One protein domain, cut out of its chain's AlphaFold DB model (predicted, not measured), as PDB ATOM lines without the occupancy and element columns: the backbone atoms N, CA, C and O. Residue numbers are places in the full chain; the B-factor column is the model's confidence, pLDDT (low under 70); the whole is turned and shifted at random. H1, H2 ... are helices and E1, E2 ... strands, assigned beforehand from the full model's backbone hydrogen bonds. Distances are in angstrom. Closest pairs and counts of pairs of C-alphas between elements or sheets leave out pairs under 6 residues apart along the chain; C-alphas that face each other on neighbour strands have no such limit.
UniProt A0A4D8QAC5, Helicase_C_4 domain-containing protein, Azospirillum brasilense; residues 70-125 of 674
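This is residues 70 to 125 of the 674 residues of the protein "Helicase_C_4 domain-containing protein" of Azospirillum brasilense (UniProt A0A4D8QAC5). What would one see first in this model? Two helices, H1 and H2, lie side by side at one end, running opposite ways, and a two-stranded hairpin, E1 and E2, reaches away from them as an arm that makes much of the length. Between hairpin and H2, residues 98 to 108 swing out in a loop round Thr 102. What is it made of, and how large is it? The printed part has 56 residues, with two named helices and two named strands in the order H1, E1, E2, H2; the sheet, in the order E1 - E2, is antiparallel, and the class is mixed, helices and strands. It is only just loose, close to extended, with a radius of gyration of the C-alphas of 14.8 A, and spans 48 by 24 by 17 A.

How do the helices stand to each other? H1, residues 70 to 77, and H2, residues 109 to 123, touch, and their closest C-alphas, those of Ile 71 and Leu 119, are 6.3 A apart. They have a shallow tilt of 19 degrees and run opposite ways. In both helices each O i to N i+4 pair is within hydrogen-bond range. How do the strands pair? E1, residues 83 to 87, and E2, residues 93 to 97, form a hairpin of antiparallel neighbours, with 142 degrees between their directions. N 84 and O 96, at 2.9 A, and N 94 and O 86, at 2.8 A, are within hydrogen-bond range. Which elements stay apart? H1 and E2 are apart, and so are E1 and H2.

Where does the first element begin, and what follows it? H1 begins at Leu 70, with its C-alpha at (16.785, -41.368, 25.676), and is 10.3 A long from first to last C-alpha. E1, from His 83 to Ala 87, is 13.3 A long, and E2, from Ile 93 to Thr 97, is 13.5 A long, beginning at C-alpha 93 at (3.937, -21.792, 49.533). Where does the last element end? H2, from Gln 109 to Gly 123, is 20.7 A long and ends at C-alpha 123 at (18.752, -50.676, 28.192).

How far does it reach? The two C-alphas farthest apart are those of Phe 90 and Cys 124, at 48.7 A, and the outline is only just a rod. Are there cuts or long links? The printed part has no cut; the links H1 to E1 and E1 to E2 are tight, and the link E2 to H2, of 11 residues, is long. How confident is the model? The mean pLDDT of the printed part is 88.2, and no printed residue is under 70.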
ATOM      1  N   LEU A  70      17.796 -41.231  24.630       80.44
ATOM      2  CA  LEU A  70      16.785 -41.368  25.676       80.44
ATOM      3  C   LEU A  70      17.430 -41.593  27.050       80.44
ATOM      4  O   LEU A  70      17.008 -40.949  28.006       80.44
ATOM      5  N   ILE A  71      18.474 -42.426  27.123       84.38
ATOM      6  CA  ILE A  71      19.276 -42.650  28.340       84.38
ATOM      7  C   ILE A  71      19.815 -41.316  28.861       84.38
ATOM      8  O   ILE A  71      19.458 -40.893  29.960       84.38
ATOM      9  N   GLN A  72      20.530 -40.576  28.012       81.81
ATOM     10  CA  GLN A  72      21.098 -39.276  28.372       81.81
ATOM     11  C   GLN A  72      20.026 -38.265  28.807       81.81
ATOM     12  O   GLN A  72      20.238 -37.443  29.697       81.81
ATOM     13  N   TYR A  73      18.850 -38.297  28.172       86.00
ATOM     14  CA  TYR A  73      17.744 -37.433  28.569       86.00
ATOM     15  C   TYR A  73      17.268 -37.738  29.995       86.00
ATOM     16  O   TYR A  73      17.004 -36.805  30.748       86.00
ATOM     17  N   LEU A  74      17.178 -39.011  30.382       87.81
ATOM     18  CA  LEU A  74      16.780 -39.391  31.736       87.81
ATOM     19  C   LEU A  74      17.864 -39.063  32.762       87.81
ATOM     20  O   LEU A  74      17.547 -38.507  33.809       87.81
ATOM     21  N   GLU A  75      19.132 -39.312  32.452       87.56
ATOM     22  CA  GLU A  75      20.243 -38.958  33.343       87.56
ATOM     23  C   GLU A  75      20.264 -37.457  33.668       87.56
ATOM     24  O   GLU A  75      20.452 -37.073  34.822       87.56
ATOM     25  N   LEU A  76      20.012 -36.611  32.662       86.56
ATOM     26  CA  LEU A  76      20.054 -35.154  32.800       86.56
ATOM     27  C   LEU A  76      18.765 -34.542  33.361       86.56
ATOM     28  O   LEU A  76      18.824 -33.504  34.018       86.56
ATOM     29  N   CYS A  77      17.596 -35.097  33.029       87.88
ATOM     30  CA  CYS A  77      16.308 -34.436  33.266       87.88
ATOM     31  C   CYS A  77      15.393 -35.153  34.266       87.88
ATOM     32  O   CYS A  77      14.379 -34.566  34.646       87.88
ATOM     33  N   PHE A  78      15.690 -36.388  34.683       89.19
ATOM     34  CA  PHE A  78      14.842 -37.083  35.654       89.19
ATOM     35  C   PHE A  78      14.980 -36.429  37.043       89.19
ATOM     36  O   PHE A  78      16.103 -36.253  37.528       89.19
ATOM     37  N   PRO A  79      13.872 -36.032  37.695       90.25
ATOM     38  CA  PRO A  79      13.920 -35.264  38.934       90.25
ATOM     39  C   PRO A  79      14.273 -36.162  40.128       90.25
ATOM     40  O   PRO A  79      13.397 -36.701  40.789       90.25
ATOM     41  N   VAL A  80      15.569 -36.304  40.414       92.56
ATOM     42  CA  VAL A  80      16.077 -37.080  41.567       92.56
ATOM     43  C   VAL A  80      16.314 -36.230  42.820       92.56
ATOM     44  O   VAL A  80      16.656 -36.750  43.875       92.56
ATOM     45  N   LYS A  81      16.182 -34.903  42.718       92.12
ATOM     46  CA  LYS A  81      16.443 -33.981  43.830       92.12
ATOM     47  C   LYS A  81      15.218 -33.880  44.734       92.12
ATOM     48  O   LYS A  81      14.105 -33.696  44.247       92.12
ATOM     49  N   GLN A  82      15.435 -33.943  46.044       91.50
ATOM     50  CA  GLN A  82      14.396 -33.713  47.040       91.50
ATOM     51  C   GLN A  82      13.969 -32.241  47.017       91.50
ATOM     52  O   GLN A  82      14.804 -31.334  46.953       91.50
ATOM     53  N   HIS A  83      12.663 -32.002  47.097       89.25
ATOM     54  CA  HIS A  83      12.094 -30.666  47.208       89.25
ATOM     55  C   HIS A  83      11.407 -30.479  48.565       89.25
ATOM     56  O   HIS A  83      10.813 -31.414  49.098       89.25
ATOM     57  N   GLU A  84      11.488 -29.265  49.109       89.12
ATOM     58  CA  GLU A  84      10.814 -28.850  50.341       89.12
ATOM     59  C   GLU A  84       9.952 -27.598  50.096       89.12
ATOM     60  O   GLU A  84      10.316 -26.745  49.271       89.12
ATOM     61  N   PRO A  85       8.795 -27.478  50.770       88.81
ATOM     62  CA  PRO A  85       7.983 -26.273  50.720       88.81
ATOM     63  C   PRO A  85       8.648 -25.134  51.508       88.81
ATOM     64  O   PRO A  85       9.206 -25.346  52.582       88.81
ATOM     65  N   TYR A  86       8.553 -23.909  51.000       87.25
ATOM     66  CA  TYR A  86       8.941 -22.683  51.695       87.25
ATOM     67  C   TYR A  86       7.907 -21.585  51.426       87.25
ATOM     68  O   TYR A  86       7.310 -21.546  50.352       87.25
ATOM     69  N   ALA A  87       7.685 -20.692  52.388       87.62
ATOM     70  CA  ALA A  87       6.845 -19.516  52.183       87.62
ATOM     71  C   ALA A  87       7.674 -18.395  51.540       87.62
ATOM     72  O   ALA A  87       8.751 -18.061  52.039       87.62
ATOM     73  N   ASP A  88       7.194 -17.838  50.426       85.69
ATOM     74  CA  ASP A  88       7.768 -16.618  49.857       85.69
ATOM     75  C   ASP A  88       7.396 -15.371  50.686       85.69
ATOM     76  O   ASP A  88       6.617 -15.443  51.638       85.69
ATOM     77  N   GLU A  89       7.962 -14.212  50.335       83.81
ATOM     78  CA  GLU A  89       7.739 -12.933  51.037       83.81
ATOM     79  C   GLU A  89       6.263 -12.488  51.063       83.81
ATOM     80  O   GLU A  89       5.890 -11.627  51.857       83.81
ATOM     81  N   PHE A  90       5.413 -13.089  50.226       80.38
ATOM     82  CA  PHE A  90       3.981 -12.814  50.130       80.38
ATOM     83  C   PHE A  90       3.124 -13.907  50.793       80.38
ATOM     84  O   PHE A  90       1.902 -13.883  50.670       80.38
ATOM     85  N   GLY A  91       3.747 -14.867  51.489       81.56
ATOM     86  CA  GLY A  91       3.063 -15.967  52.167       81.56
ATOM     87  C   GLY A  91       2.606 -17.101  51.245       81.56
ATOM     88  O   GLY A  91       1.905 -18.001  51.705       81.56
ATOM     89  N   ASN A  92       3.000 -17.106  49.966       82.12
ATOM     90  CA  ASN A  92       2.677 -18.215  49.072       82.12
ATOM     91  C   ASN A  92       3.652 -19.369  49.301       82.12
ATOM     92  O   ASN A  92       4.872 -19.180  49.305       82.12
ATOM     93  N   ILE A  93       3.121 -20.583  49.430       82.75
ATOM     94  CA  ILE A  93       3.937 -21.792  49.533       82.75
ATOM     95  C   ILE A  93       4.512 -22.111  48.149       82.75
ATOM     96  O   ILE A  93       3.784 -22.400  47.201       82.75
ATOM     97  N   ARG A  94       5.836 -22.069  48.034       84.19
ATOM     98  CA  ARG A  94       6.602 -22.485  46.854       84.19
ATOM     99  C   ARG A  94       7.490 -23.667  47.200       84.19
ATOM    100  O   ARG A  94       7.708 -23.977  48.363       84.19
ATOM    101  N   THR A  95       8.022 -24.339  46.189       86.06
ATOM    102  CA  THR A  95       8.933 -25.474  46.372       86.06
ATOM    103  C   THR A  95      10.352 -25.072  46.000       86.06
ATOM    104  O   THR A  95      10.578 -24.470  44.950       86.06
ATOM    105  N   ARG A  96      11.327 -25.432  46.838       87.75
ATOM    106  CA  ARG A  96      12.762 -25.296  46.543       87.75
ATOM    107  C   ARG A  96      13.466 -26.632  46.715       87.75
ATOM    108  O   ARG A  96      12.918 -27.548  47.317       87.75
ATOM    109  N   THR A  97      14.653 -26.769  46.142       90.69
ATOM    110  CA  THR A  97      15.484 -27.960  46.343       90.69
ATOM    111  C   THR A  97      16.001 -27.981  47.776       90.69
ATOM    112  O   THR A  97      16.581 -26.995  48.221       90.69
ATOM    113  N   ALA A  98      15.781 -29.089  48.480       89.69
ATOM    114  CA  ALA A  98      16.297 -29.283  49.827       89.69
ATOM    115  C   ALA A  98      17.814 -29.513  49.765       89.69
ATOM    116  O   ALA A  98      18.302 -30.231  48.886       89.69
ATOM    117  N   THR A  99      18.556 -28.901  50.684       91.06
ATOM    118  CA  THR A  99      20.017 -29.019  50.769       91.06
ATOM    119  C   THR A  99      20.439 -29.575  52.118       91.06
ATOM    120  O   THR A  99      19.795 -29.299  53.128       91.06
ATOM    121  N   ASP A 100      21.522 -30.343  52.141       90.25
ATOM    122  CA  ASP A 100      22.116 -30.840  53.378       90.25
ATOM    123  C   ASP A 100      22.866 -29.735  54.149       90.25
ATOM    124  O   ASP A 100      22.900 -28.567  53.750       90.25
ATOM    125  N   SER A 101      23.497 -30.109  55.267       86.69
ATOM    126  CA  SER A 101      24.285 -29.202  56.111       86.69
ATOM    127  C   SER A 101      25.501 -28.577  55.410       86.69
ATOM    128  O   SER A 101      26.078 -27.629  55.938       86.69
ATOM    129  N   THR A 102      25.883 -29.073  54.229       86.06
ATOM    130  CA  THR A 102      26.987 -28.561  53.401       86.06
ATOM    131  C   THR A 102      26.504 -27.692  52.235       86.06
ATOM    132  O   THR A 102      27.319 -27.122  51.510       86.06
ATOM    133  N   GLY A 103      25.184 -27.552  52.063       85.00
ATOM    134  CA  GLY A 103      24.571 -26.839  50.945       85.00
ATOM    135  C   GLY A 103      24.436 -27.679  49.669       85.00
ATOM    136  O   GLY A 103      24.044 -27.142  48.630       85.00
ATOM    137  N   ALA A 104      24.732 -28.983  49.715       88.00
ATOM    138  CA  ALA A 104      24.574 -29.872  48.570       88.00
ATOM    139  C   ALA A 104      23.108 -30.330  48.422       88.00
ATOM    140  O   ALA A 104      22.433 -30.550  49.429       88.00
ATOM    141  N   PRO A 105      22.574 -30.485  47.192       90.19
ATOM    142  CA  PRO A 105      21.211 -30.969  46.979       90.19
ATOM    143  C   PRO A 105      20.996 -32.370  47.559       90.19
ATOM    144  O   PRO A 105      21.718 -33.302  47.207       90.19
ATOM    145  N   ILE A 106      19.953 -32.537  48.371       92.06
ATOM    146  CA  ILE A 106      19.548 -33.849  48.883       92.06
ATOM    147  C   ILE A 106      18.950 -34.663  47.731       92.06
ATOM    148  O   ILE A 106      18.087 -34.179  46.992       92.06
ATOM    149  N   ILE A 107      19.399 -35.907  47.578       92.12
ATOM    150  CA  ILE A 107      18.875 -36.847  46.582       92.12
ATOM    151  C   ILE A 107      17.747 -37.669  47.207       92.12
ATOM    152  O   ILE A 107      17.917 -38.272  48.265       92.12
ATOM    153  N   ASN A 108      16.593 -37.695  46.542       93.06
ATOM    154  CA  ASN A 108      15.482 -38.565  46.896       93.06
ATOM    155  C   ASN A 108      15.780 -39.984  46.380       93.06
ATOM    156  O   ASN A 108      15.897 -40.192  45.171       93.06
ATOM    157  N   GLN A 109      15.921 -40.943  47.299       93.56
ATOM    158  CA  GLN A 109      16.305 -42.318  46.961       93.56
ATOM    159  C   GLN A 109      15.233 -43.047  46.145       93.56
ATOM    160  O   GLN A 109      15.573 -43.719  45.180       93.56
ATOM    161  N   GLU A 110      13.945 -42.843  46.436       93.25
ATOM    162  CA  GLU A 110      12.855 -43.453  45.659       93.25
ATOM    163  C   GLU A 110      12.867 -42.962  44.203       93.25
ATOM    164  O   GLU A 110      12.753 -43.746  43.263       93.25
ATOM    165  N   ALA A 111      13.060 -41.658  43.987       91.69
ATOM    166  CA  ALA A 111      13.156 -41.074  42.653       91.69
ATOM    167  C   ALA A 111      14.416 -41.542  41.909       91.69
ATOM    168  O   ALA A 111      14.378 -41.730  40.690       91.69
ATOM    169  N   LEU A 112      15.523 -41.744  42.631       93.00
ATOM    170  CA  LEU A 112      16.739 -42.330  42.077       93.00
ATOM    171  C   LEU A 112      16.490 -43.777  41.630       93.00
ATOM    172  O   LEU A 112      16.765 -44.103  40.479       93.00
ATOM    173  N   GLU A 113      15.887 -44.608  42.479       94.69
ATOM    174  CA  GLU A 113      15.513 -45.988  42.143       94.69
ATOM    175  C   GLU A 113      14.557 -46.049  40.943       94.69
ATOM    176  O   GLU A 113      14.741 -46.869  40.043       94.69
ATOM    177  N   MET A 114      13.567 -45.151  40.860       93.62
ATOM    178  CA  MET A 114      12.682 -45.055  39.692       93.62
ATOM    179  C   MET A 114      13.452 -44.737  38.406       93.62
ATOM    180  O   MET A 114      13.161 -45.325  37.359       93.62
ATOM    181  N   ARG A 115      14.435 -43.828  38.471       93.62
ATOM    182  CA  ARG A 115      15.293 -43.503  37.326       93.62
ATOM    183  C   ARG A 115      16.112 -44.716  36.897       93.62
ATOM    184  O   ARG A 115      16.091 -45.048  35.716       93.62
ATOM    185  N   GLU A 116      16.792 -45.376  37.833       92.88
ATOM    186  CA  GLU A 116      17.645 -46.536  37.540       92.88
ATOM    187  C   GLU A 116      16.834 -47.711  36.975       92.88
ATOM    188  O   GLU A 116      17.218 -48.307  35.969       92.88
ATOM    189  N   ASN A 117      15.647 -47.983  37.526       93.94
ATOM    190  CA  ASN A 117      14.739 -49.001  36.994       93.94
ATOM    191  C   ASN A 117      14.287 -48.681  35.559       93.94
ATOM    192  O   ASN A 117      14.240 -49.567  34.699       93.94
ATOM    193  N   LEU A 118      13.973 -47.412  35.273       91.56
ATOM    194  CA  LEU A 118      13.588 -46.977  33.930       91.56
ATOM    195  C   LEU A 118      14.762 -47.058  32.943       91.56
ATOM    196  O   LEU A 118      14.568 -47.491  31.805       91.56
ATOM    197  N   LEU A 119      15.970 -46.689  33.378       90.50
ATOM    198  CA  LEU A 119      17.202 -46.842  32.601       90.50
ATOM    199  C   LEU A 119      17.468 -48.314  32.273       90.50
ATOM    200  O   LEU A 119      17.717 -48.633  31.111       90.50
ATOM    201  N   GLY A 120      17.310 -49.217  33.245       89.00
ATOM    202  CA  GLY A 120      17.408 -50.662  33.032       89.00
ATOM    203  C   GLY A 120      16.402 -51.173  31.995       89.00
ATOM    204  O   GLY A 120      16.773 -51.887  31.064       89.00
ATOM    205  N   CYS A 121      15.140 -50.738  32.076       88.31
ATOM    206  CA  CYS A 121      14.121 -51.097  31.084       88.31
ATOM    207  C   CYS A 121      14.478 -50.598  29.674       88.31
ATOM    208  O   CYS A 121      14.314 -51.333  28.698       88.31
ATOM    209  N   ILE A 122      14.978 -49.365  29.553       84.50
ATOM    210  CA  ILE A 122      15.395 -48.789  28.268       84.50
ATOM    211  C   ILE A 122      16.624 -49.510  27.714       84.50
ATOM    212  O   ILE A 122      16.672 -49.765  26.512       84.50
ATOM    213  N   GLY A 123      17.574 -49.892  28.569       82.25
ATOM    214  CA  GLY A 123      18.752 -50.676  28.192       82.25
ATOM    215  C   GLY A 123      18.405 -52.024  27.550       82.25
ATOM    216  O   GLY A 123      19.117 -52.489  26.663       82.25
ATOM    217  N   CYS A 124      17.262 -52.611  27.909       84.50
ATOM    218  CA  CYS A 124      16.762 -53.852  27.313       84.50
ATOM    219  C   CYS A 124      16.046 -53.657  25.962       84.50
ATOM    220  O   CYS A 124      15.765 -54.641  25.270       84.50
ATOM    221  N   LEU A 125      15.726 -52.420  25.561       81.69
ATOM    222  CA  LEU A 125      15.028 -52.161  24.300       81.69
ATOM    223  C   LEU A 125      15.936 -52.454  23.108       81.69
ATOM    224  O   LEU A 125      17.033 -51.904  22.995       81.69
TER     225      LEU A 125